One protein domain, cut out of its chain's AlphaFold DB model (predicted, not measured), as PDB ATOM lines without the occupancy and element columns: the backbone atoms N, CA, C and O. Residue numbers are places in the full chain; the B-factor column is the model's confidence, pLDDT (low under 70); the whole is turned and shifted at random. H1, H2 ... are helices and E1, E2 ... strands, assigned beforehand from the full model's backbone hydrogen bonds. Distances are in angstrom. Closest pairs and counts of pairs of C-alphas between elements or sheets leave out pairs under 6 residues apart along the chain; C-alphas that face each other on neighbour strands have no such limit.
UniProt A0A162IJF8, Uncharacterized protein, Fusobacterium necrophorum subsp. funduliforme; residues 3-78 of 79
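Overview. This is residues 3 to 78 of the 79 residues of an uncharacterized protein of Fusobacterium necrophorum subsp. funduliforme (UniProt A0A162IJF8). A small parallel sheet, in the order E1 E2 E3, has H1 over one face; H3 packs on H1, and H2 stands crosswise near H3. The 76 printed residues, under half in named elements, are of mixed class, with three strands and three helices ordered E1 H1 E2 E3 H2 H3. The whole is compact, radius of gyration of the C-alphas 11.3 A, spanning 29 by 24 by 22 A.

Arrangement. Start at E2, residues 32 to 36, parallel to E1, residues 3 to 6 (N 4 to O 33, 2.8 A), and to E3, residues 51 to 53 (N 34 to O 52, 2.8 A), both within hydrogen-bond range. H1, residues 15 to 22, is on the sheet at a height of 9.8 A, over E2 and only just, with 3 C-alphas, over E1. E1, H1, E2 form a strand-helix-strand unit, parallel strands joined through a helix, its crossover left-handed. H3, residues 68 to 76, touches H1, closest C-alphas Val 18 and Glu 68, 6.2 A, at a steep tilt of 42 degrees, the same way. H2, residues 55 to 60, is close but not clearly touching H3, closest C-alphas Phe 57 and Ile 71, 6.9 A, about perpendicular at 89 degrees. In H1, H2 and H3 every O i to N i+4 pair is within range.

Along the chain. Find C-alpha 3 at (-20.708, 43.806, 23.863), where E1 begins; E2 runs 12.5 A. H3 runs 12.3 A to C-alpha 76 at (-30.284, 33.306, 22.407).

Size, cuts and confidence. The printed part has no cut; the long link is E2 to E3, and pLDDT is under 70 at residues 8 to 9 and 39 to 49.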
ATOM      1  N   ILE A   3     -21.454  44.728  24.736       92.38
ATOM      2  CA  ILE A   3     -20.708  43.806  23.863       92.38
ATOM      3  C   ILE A   3     -19.225  44.165  23.882       92.38
ATOM      4  O   ILE A   3     -18.838  45.258  23.475       92.38
ATOM      5  N   LEU A   4     -18.395  43.214  24.299       90.75
ATOM      6  CA  LEU A   4     -16.948  43.360  24.410       90.75
ATOM      7  C   LEU A   4     -16.240  42.528  23.338       90.75
ATOM      8  O   LEU A   4     -16.601  41.380  23.080       90.75
ATOM      9  N   PHE A   5     -15.178  43.076  22.758       87.88
ATOM     10  CA  PHE A   5     -14.317  42.369  21.810       87.88
ATOM     11  C   PHE A   5     -12.995  41.996  22.494       87.88
ATOM     12  O   PHE A   5     -12.314  42.881  23.007       87.88
ATOM     13  N   CYS A   6     -12.600  40.714  22.496       81.62
ATOM     14  CA  CYS A   6     -11.309  40.289  23.074       81.62
ATOM     15  C   CYS A   6     -10.342  39.729  22.027       81.62
ATOM     16  O   CYS A   6     -10.609  38.677  21.455       81.62
ATOM     17  N   GLY A   7      -9.182  40.364  21.831       70.31
ATOM     18  CA  GLY A   7      -8.079  39.827  21.017       70.31
ATOM     19  C   GLY A   7      -8.274  39.876  19.488       70.31
ATOM     20  O   GLY A   7      -9.247  40.441  18.991       70.31
ATOM     21  N   GLY A   8      -7.305  39.293  18.763       69.31
ATOM     22  CA  GLY A   8      -7.021  39.436  17.316       69.31
ATOM     23  C   GLY A   8      -8.063  38.925  16.302       69.31
ATOM     24  O   GLY A   8      -9.259  39.143  16.466       69.31
ATOM     25  N   CYS A   9      -7.612  38.322  15.196       65.00
ATOM     26  CA  CYS A   9      -8.484  37.788  14.140       65.00
ATOM     27  C   CYS A   9      -8.860  36.328  14.439       65.00
ATOM     28  O   CYS A   9      -7.987  35.459  14.447       65.00
ATOM     29  N   ASN A  10     -10.146  36.050  14.680       72.12
ATOM     30  CA  ASN A  10     -10.636  34.685  14.872       72.12
ATOM     31  C   ASN A  10     -11.076  34.145  13.513       72.12
ATOM     32  O   ASN A  10     -12.051  34.637  12.957       72.12
ATOM     33  N   SER A  11     -10.363  33.160  12.970       75.81
ATOM     34  CA  SER A  11     -10.724  32.548  11.687       75.81
ATOM     35  C   SER A  11     -11.931  31.610  11.782       75.81
ATOM     36  O   SER A  11     -12.401  31.146  10.751       75.81
ATOM     37  N   LEU A  12     -12.419  31.304  12.991       82.94
ATOM     38  CA  LEU A  12     -13.533  30.374  13.190       82.94
ATOM     39  C   LEU A  12     -14.903  31.002  12.946       82.94
ATOM     40  O   LEU A  12     -15.864  30.272  12.738       82.94
ATOM     41  N   TYR A  13     -15.006  32.331  13.030       87.44
ATOM     42  CA  TYR A  13     -16.239  33.057  12.741       87.44
ATOM     43  C   TYR A  13     -15.989  34.557  12.539       87.44
ATOM     44  O   TYR A  13     -15.066  35.156  13.099       87.44
ATOM     45  N   ASN A  14     -16.883  35.203  11.804       89.50
ATOM     46  CA  ASN A  14     -16.961  36.639  11.641       89.50
ATOM     47  C   ASN A  14     -17.713  37.284  12.816       89.50
ATOM     48  O   ASN A  14     -18.941  37.403  12.852       89.50
ATOM     49  N   ARG A  15     -16.941  37.797  13.774       89.19
ATOM     50  CA  ARG A  15     -17.469  38.527  14.935       89.19
ATOM     51  C   ARG A  15     -18.297  39.766  14.589       89.19
ATOM     52  O   ARG A  15     -19.166  40.121  15.380       89.19
ATOM     53  N   MET A  16     -18.071  40.408  13.441       91.94
ATOM     54  CA  MET A  16     -18.869  41.571  13.035       91.94
ATOM     55  C   MET A  16     -20.290  41.164  12.657       91.94
ATOM     56  O   MET A  16     -21.237  41.854  13.031       91.94
ATOM     57  N   THR A  17     -20.457  40.014  12.005       93.75
ATOM     58  CA  THR A  17     -21.778  39.443  11.711       93.75
ATOM     59  C   THR A  17     -22.570  39.212  12.998       93.75
ATOM     60  O   THR A  17     -23.707  39.674  13.118       93.75
ATOM     61  N   VAL A  18     -21.948  38.576  13.997       94.12
ATOM     62  CA  VAL A  18     -22.580  38.337  15.305       94.12
ATOM     63  C   VAL A  18     -22.868  39.660  16.022       94.12
ATOM     64  O   VAL A  18     -23.986  39.873  16.487       94.12
ATOM     65  N   TYR A  19     -21.915  40.597  16.047       94.75
ATOM     66  CA  TYR A  19     -22.109  41.927  16.630       94.75
ATOM     67  C   TYR A  19     -23.322  42.647  16.034       94.75
ATOM     68  O   TYR A  19     -24.192  43.097  16.775       94.75
ATOM     69  N   HIS A  20     -23.436  42.724  14.706       95.69
ATOM     70  CA  HIS A  20     -24.541  43.430  14.058       95.69
ATOM     71  C   HIS A  20     -25.910  42.825  14.378       95.69
ATOM     72  O   HIS A  20     -26.889  43.566  14.469       95.69
ATOM     73  N   LYS A  21     -25.982  41.505  14.587       94.88
ATOM     74  CA  LYS A  21     -27.214  40.807  14.981       94.88
ATOM     75  C   LYS A  21     -27.563  40.983  16.462       94.88
ATOM     76  O   LYS A  21     -28.746  40.924  16.804       94.88
ATOM     77  N   MET A  22     -26.564  41.218  17.315       94.75
ATOM     78  CA  MET A  22     -26.730  41.288  18.772       94.75
ATOM     79  C   MET A  22     -26.739  42.713  19.346       94.75
ATOM     80  O   MET A  22     -27.326  42.912  20.401       94.75
ATOM     81  N   LYS A  23     -26.154  43.714  18.670       94.06
ATOM     82  CA  LYS A  23     -25.922  45.071  19.217       94.06
ATOM     83  C   LYS A  23     -27.166  45.822  19.705       94.06
ATOM     84  O   LYS A  23     -27.050  46.680  20.566       94.06
ATOM     85  N   ASN A  24     -28.338  45.499  19.157       91.06
ATOM     86  CA  ASN A  24     -29.610  46.132  19.520       91.06
ATOM     87  C   ASN A  24     -30.500  45.218  20.378       91.06
ATOM     88  O   ASN A  24     -31.642  45.567  20.660       91.06
ATOM     89  N   ARG A  25     -30.019  44.025  20.747       90.00
ATOM     90  CA  ARG A  25     -30.770  43.086  21.581       90.00
ATOM     91  C   ARG A  25     -30.455  43.336  23.049       90.00
ATOM     92  O   ARG A  25     -29.316  43.619  23.405       90.00
ATOM     93  N   GLN A  26     -31.464  43.167  23.892       86.56
ATOM     94  CA  GLN A  26     -31.280  42.981  25.325       86.56
ATOM     95  C   GLN A  26     -31.566  41.514  25.632       86.56
ATOM     96  O   GLN A  26     -32.574  40.979  25.179       86.56
ATOM     97  N   LEU A  27     -30.650  40.864  26.345       86.81
ATOM     98  CA  LEU A  27     -30.830  39.511  26.858       86.81
ATOM     99  C   LEU A  27     -30.976  39.655  28.372       86.81
ATOM    100  O   LEU A  27     -30.054  40.144  29.030       86.81
ATOM    101  N   GLU A  28     -32.151  39.326  28.904       86.69
ATOM    102  CA  GLU A  28     -32.416  39.426  30.339       86.69
ATOM    103  C   GLU A  28     -31.404  38.601  31.139       86.69
ATOM    104  O   GLU A  28     -30.963  37.535  30.724       86.69
ATOM    105  N   GLY A  29     -30.959  39.134  32.274       86.12
ATOM    106  CA  GLY A  29     -29.955  38.469  33.102       86.12
ATOM    107  C   GLY A  29     -28.526  38.483  32.545       86.12
ATOM    108  O   GLY A  29     -27.624  38.096  33.282       86.12
ATOM    109  N   ILE A  30     -28.279  38.973  31.320       90.56
ATOM    110  CA  ILE A  30     -26.939  39.054  30.720       90.56
ATOM    111  C   ILE A  30     -26.445  40.504  30.652       90.56
ATOM    112  O   ILE A  30     -26.918  41.336  29.871       90.56
ATOM    113  N   ASP A  31     -25.402  40.786  31.428       89.88
ATOM    114  CA  ASP A  31     -24.743  42.088  31.450       89.88
ATOM    115  C   ASP A  31     -23.712  42.204  30.319       89.88
ATOM    116  O   ASP A  31     -23.612  43.266  29.710       89.88
ATOM    117  N   PHE A  32     -22.997  41.121  29.987       90.06
ATOM    118  CA  PHE A  32     -21.875  41.152  29.038       90.06
ATOM    119  C   PHE A  32     -21.926  40.032  27.989       90.06
ATOM    120  O   PHE A  32     -22.058  38.857  28.333       90.06
ATOM    121  N   LEU A  33     -21.701  40.382  26.720       91.62
ATOM    122  CA  LEU A  33     -21.444  39.444  25.624       91.62
ATOM    123  C   LEU A  33     -20.022  39.642  25.090       91.62
ATOM    124  O   LEU A  33     -19.697  40.694  24.547       91.62
ATOM    125  N   ILE A  34     -19.175  38.622  25.205       90.38
ATOM    126  CA  ILE A  34     -17.782  38.671  24.752       90.38
ATOM    127  C   ILE A  34     -17.641  37.959  23.405       90.38
ATOM    128  O   ILE A  34     -17.806  36.739  23.303       90.38
ATOM    129  N   LEU A  35     -17.262  38.724  22.381       90.31
ATOM    130  CA  LEU A  35     -16.917  38.239  21.048       90.31
ATOM    131  C   LEU A  35     -15.392  38.077  20.942       90.31
ATOM    132  O   LEU A  35     -14.642  39.058  20.895       90.31
ATOM    133  N   ASN A  36     -14.909  36.832  20.931       83.81
ATOM    134  CA  ASN A  36     -13.474  36.541  20.981       83.81
ATOM    135  C   ASN A  36     -12.848  36.520  19.587       83.81
ATOM    136  O   ASN A  36     -13.274  35.800  18.692       83.81
ATOM    137  N   GLY A  37     -11.764  37.270  19.456       72.62
ATOM    138  CA  GLY A  37     -10.872  37.343  18.312       72.62
ATOM    139  C   GLY A  37      -9.699  36.355  18.337       72.62
ATOM    140  O   GLY A  37      -9.004  36.218  17.346       72.62
ATOM    141  N   CYS A  38      -9.437  35.649  19.439       72.75
ATOM    142  CA  CYS A  38      -8.365  34.649  19.500       72.75
ATOM    143  C   CYS A  38      -8.948  33.258  19.746       72.75
ATOM    144  O   CYS A  38      -9.665  33.083  20.725       72.75
ATOM    145  N   HIS A  39      -8.570  32.262  18.933       63.56
ATOM    146  CA  HIS A  39      -8.981  30.862  19.120       63.56
ATOM    147  C   HIS A  39      -8.582  30.290  20.492       63.56
ATOM    148  O   HIS A  39      -9.281  29.444  21.044       63.56
ATOM    149  N   ARG A  40      -7.476  30.771  21.081       66.00
ATOM    150  CA  ARG A  40      -7.066  30.367  22.436       66.00
ATOM    151  C   ARG A  40      -7.987  30.939  23.527       66.00
ATOM    152  O   ARG A  40      -8.028  30.359  24.610       66.00
ATOM    153  N   GLY A  41      -8.738  32.003  23.213       61.09
ATOM    154  CA  GLY A  41      -9.630  32.741  24.107       61.09
ATOM    155  C   GLY A  41      -8.886  33.476  25.225       61.09
ATOM    156  O   GLY A  41      -7.955  32.940  25.817       61.09
ATOM    157  N   CYS A  42      -9.308  34.695  25.571       60.03
ATOM    158  CA  CYS A  42      -8.802  35.375  26.777       60.03
ATOM    159  C   CYS A  42      -9.326  34.697  28.063       60.03
ATOM    160  O   CYS A  42      -8.695  34.725  29.116       60.03
ATOM    161  N   ARG A  43     -10.507  34.074  27.963       62.41
ATOM    162  CA  ARG A  43     -11.177  33.278  28.997       62.41
ATOM    163  C   ARG A  43     -11.963  32.173  28.296       62.41
ATOM    164  O   ARG A  43     -12.676  32.473  27.344       62.41
ATOM    165  N   LYS A  44     -11.833  30.919  28.738       61.50
ATOM    166  CA  LYS A  44     -12.492  29.762  28.096       61.50
ATOM    167  C   LYS A  44     -13.853  29.404  28.698       61.50
ATOM    168  O   LYS A  44     -14.649  28.778  28.021       61.50
ATOM    169  N   VAL A  45     -14.115  29.823  29.937       60.62
ATOM    170  CA  VAL A  45     -15.384  29.604  30.644       60.62
ATOM    171  C   VAL A  45     -15.658  30.809  31.534       60.62
ATOM    172  O   VAL A  45     -14.761  31.303  32.225       60.62
ATOM    173  N   THR A  46     -16.891  31.294  31.521       62.84
ATOM    174  CA  THR A  46     -17.373  32.355  32.397       62.84
ATOM    175  C   THR A  46     -18.292  31.750  33.452       62.84
ATOM    176  O   THR A  46     -19.438  31.426  33.196       62.84
ATOM    177  N   MET A  47     -17.785  31.582  34.679       58.03
ATOM    178  CA  MET A  47     -18.559  31.031  35.811       58.03
ATOM    179  C   MET A  47     -19.611  32.011  36.374       58.03
ATOM    180  O   MET A  47     -20.209  31.745  37.411       58.03
ATOM    181  N   LYS A  48     -19.804  33.182  35.753       63.00
ATOM    182  CA  LYS A  48     -20.732  34.216  36.228       63.00
ATOM    183  C   LYS A  48     -22.008  34.174  35.390       63.00
ATOM    184  O   LYS A  48     -21.927  34.314  34.177       63.00
ATOM    185  N   SER A  49     -23.162  34.084  36.051       69.38
ATOM    186  CA  SER A  49     -24.498  33.976  35.435       69.38
ATOM    187  C   SER A  49     -24.890  35.126  34.502       69.38
ATOM    188  O   SER A  49     -25.846  34.987  33.754       69.38
ATOM    189  N   LYS A  50     -24.153  36.243  34.518       86.62
ATOM    190  CA  LYS A  50     -24.468  37.452  33.745       86.62
ATOM    191  C   LYS A  50     -23.552  37.710  32.552       86.62
ATOM    192  O   LYS A  50     -23.453  38.841  32.078       86.62
ATOM    193  N   MET A  51     -22.813  36.704  32.099       88.62
ATOM    194  CA  MET A  51     -21.846  36.851  31.016       88.62
ATOM    195  C   MET A  51     -21.955  35.690  30.037       88.62
ATOM    196  O   MET A  51     -21.973  34.533  30.442       88.62
ATOM    197  N   ILE A  52     -21.972  36.009  28.745       89.62
ATOM    198  CA  ILE A  52     -21.834  35.030  27.671       89.62
ATOM    199  C   ILE A  52     -20.502  35.271  26.986       89.62
ATOM    200  O   ILE A  52     -20.212  36.364  26.504       89.62
ATOM    201  N   ASN A  53     -19.689  34.227  26.913       89.19
ATOM    202  CA  ASN A  53     -18.425  34.250  26.206       89.19
ATOM    203  C   ASN A  53     -18.494  33.289  25.020       89.19
ATOM    204  O   ASN A  53     -18.553  32.079  25.213       89.19
ATOM    205  N   VAL A  54     -18.444  33.817  23.793       89.38
ATOM    206  CA  VAL A  54     -18.566  33.008  22.564       89.38
ATOM    207  C   VAL A  54     -17.465  31.947  22.442       89.38
ATOM    208  O   VAL A  54     -17.656  30.950  21.757       89.38
ATOM    209  N   GLN A  55     -16.341  32.075  23.155       85.69
ATOM    210  CA  GLN A  55     -15.346  31.002  23.211       85.69
ATOM    211  C   GLN A  55     -15.927  29.689  23.761       85.69
ATOM    212  O   GLN A  55     -15.520  28.620  23.308       85.69
ATOM    213  N   GLU A  56     -16.886  29.759  24.691       86.56
ATOM    214  CA  GLU A  56     -17.527  28.570  25.266       86.56
ATOM    215  C   GLU A  56     -18.219  27.731  24.193       86.56
ATOM    216  O   GLU A  56     -18.179  26.500  24.258       86.56
ATOM    217  N   PHE A  57     -18.800  28.381  23.182       88.75
ATOM    218  CA  PHE A  57     -19.417  27.709  22.046       88.75
ATOM    219  C   PHE A  57     -18.407  26.790  21.350       88.75
ATOM    220  O   PHE A  57     -18.643  25.593  21.228       88.75
ATOM    221  N   PHE A  58     -17.225  27.308  21.008       83.94
ATOM    222  CA  PHE A  58     -16.188  26.533  20.317       83.94
ATOM    223  C   PHE A  58     -15.563  25.429  21.177       83.94
ATOM    224  O   PHE A  58     -15.030  24.465  20.639       83.94
ATOM    225  N   THR A  59     -15.605  25.551  22.506       80.81
ATOM    226  CA  THR A  59     -15.085  24.511  23.412       80.81
ATOM    227  C   THR A  59     -16.100  23.420  23.750       80.81
ATOM    228  O   THR A  59     -15.707  22.386  24.276       80.81
ATOM    229  N   THR A  60     -17.391  23.651  23.489       81.00
ATOM    230  CA  THR A  60     -18.487  22.733  23.862       81.00
ATOM    231  C   THR A  60     -19.223  22.139  22.664       81.00
ATOM    232  O   THR A  60     -20.055  21.252  22.843       81.00
ATOM    233  N   ARG A  61     -18.931  22.616  21.449       81.69
ATOM    234  CA  ARG A  61     -19.588  22.213  20.201       81.69
ATOM    235  C   ARG A  61     -18.591  21.675  19.193       81.69
ATOM    236  O   ARG A  61     -17.425  22.073  19.178       81.69
ATOM    237  N   SER A  62     -19.082  20.795  18.330       80.12
ATOM    238  CA  SER A  62     -18.298  20.252  17.222       80.12
ATOM    239  C   SER A  62     -17.973  21.344  16.195       80.12
ATOM    240  O   SER A  62     -18.711  22.321  16.058       80.12
ATOM    241  N   SER A  63     -16.876  21.186  15.450       78.19
ATOM    242  CA  SER A  63     -16.454  22.169  14.440       78.19
ATOM    243  C   SER A  63     -17.430  22.320  13.273       78.19
ATOM    244  O   SER A  63     -17.441  23.357  12.617       78.19
ATOM    245  N   GLU A  64     -18.280  21.322  13.021       77.50
ATOM    246  CA  GLU A  64     -19.318  21.366  11.982       77.50
ATOM    247  C   GLU A  64     -20.408  22.411  12.278       77.50
ATOM    248  O   GLU A  64     -21.070  22.913  11.365       77.50
ATOM    249  N   GLU A  65     -20.554  22.790  13.553       78.12
ATOM    250  CA  GLU A  65     -21.513  23.786  14.033       78.12
ATOM    251  C   GLU A  65     -20.934  25.212  14.057       78.12
ATOM    252  O   GLU A  65     -21.644  26.147  14.421       78.12
ATOM    253  N   TRP A  66     -19.662  25.422  13.691       86.62
ATOM    254  CA  TRP A  66     -18.995  26.728  13.781       86.62
ATOM    255  C   TRP A  66     -19.413  27.666  12.646       86.62
ATOM    256  O   TRP A  66     -18.676  27.905  11.695       86.62
ATOM    257  N   ARG A  67     -20.637  28.183  12.757       90.75
ATOM    258  CA  ARG A  67     -21.225  29.183  11.861       90.75
ATOM    259  C   ARG A  67     -21.917  30.261  12.679       90.75
ATOM    260  O   ARG A  67     -22.415  29.998  13.777       90.75
ATOM    261  N   GLU A  68     -21.962  31.476  12.156       92.62
ATOM    262  CA  GLU A  68     -22.495  32.642  12.855       92.62
ATOM    263  C   GLU A  68     -23.951  32.442  13.281       92.62
ATOM    264  O   GLU A  68     -24.315  32.847  14.384       92.62
ATOM    265  N   GLU A  69     -24.767  31.767  12.467       94.25
ATOM    266  CA  GLU A  69     -26.162  31.462  12.795       94.25
ATOM    267  C   GLU A  69     -26.262  30.597  14.053       94.25
ATOM    268  O   GLU A  69     -27.052  30.896  14.947       94.25
ATOM    269  N   LYS A  70     -25.411  29.572  14.171       94.62
ATOM    270  CA  LYS A  70     -25.381  28.666  15.328       94.62
ATOM    271  C   LYS A  70     -24.852  29.336  16.584       94.62
ATOM    272  O   LYS A  70     -25.373  29.092  17.670       94.62
ATOM    273  N   ILE A  71     -23.877  30.231  16.439       93.19
ATOM    274  CA  ILE A  71     -23.406  31.070  17.546       93.19
ATOM    275  C   ILE A  71     -24.551  31.954  18.054       93.19
ATOM    276  O   ILE A  71     -24.759  32.049  19.261       93.19
ATOM    277  N   ILE A  72     -25.312  32.580  17.151       94.50
ATOM    278  CA  ILE A  72     -26.447  33.439  17.514       94.50
ATOM    279  C   ILE A  72     -27.555  32.623  18.189       94.50
ATOM    280  O   ILE A  72     -28.009  33.017  19.260       94.50
ATOM    281  N   GLU A  73     -27.963  31.488  17.611       94.38
ATOM    282  CA  GLU A  73     -28.945  30.568  18.212       94.38
ATOM    283  C   GLU A  73     -28.529  30.171  19.633       94.38
ATOM    284  O   GLU A  73     -29.323  30.238  20.570       94.38
ATOM    285  N   TRP A  74     -27.255  29.826  19.814       93.31
ATOM    286  CA  TRP A  74     -26.719  29.457  21.114       93.31
ATOM    287  C   TRP A  74     -26.729  30.616  22.118       93.31
ATOM    288  O   TRP A  74     -27.142  30.411  23.259       93.31
ATOM    289  N   ILE A  75     -26.347  31.835  21.712       92.19
ATOM    290  CA  ILE A  75     -26.437  33.026  22.574       92.19
ATOM    291  C   ILE A  75     -27.891  33.256  23.021       92.19
ATOM    292  O   ILE A  75     -28.130  33.546  24.188       92.19
ATOM    293  N   LEU A  76     -28.860  33.109  22.112       92.50
ATOM    294  CA  LEU A  76     -30.284  33.306  22.407       92.50
ATOM    295  C   LEU A  76     -30.893  32.189  23.266       92.50
ATOM    296  O   LEU A  76     -31.905  32.420  23.911       92.50
ATOM    297  N   SER A  77     -30.290  31.000  23.298       90.50
ATOM    298  CA  SER A  77     -30.733  29.890  24.157       90.50
ATOM    299  C   SER A  77     -30.292  30.008  25.622       90.50
ATOM    300  O   SER A  77     -30.651  29.169  26.444       90.50
ATOM    301  N   ARG A  78     -29.454  31.002  25.945       83.94
ATOM    302  CA  ARG A  78     -28.873  31.226  27.281       83.94
ATOM    303  C   ARG A  78     -29.701  32.183  28.152       83.94
ATOM    304  O   ARG A  78     -29.240  32.527  29.238       83.94
TER     305      ARG A  78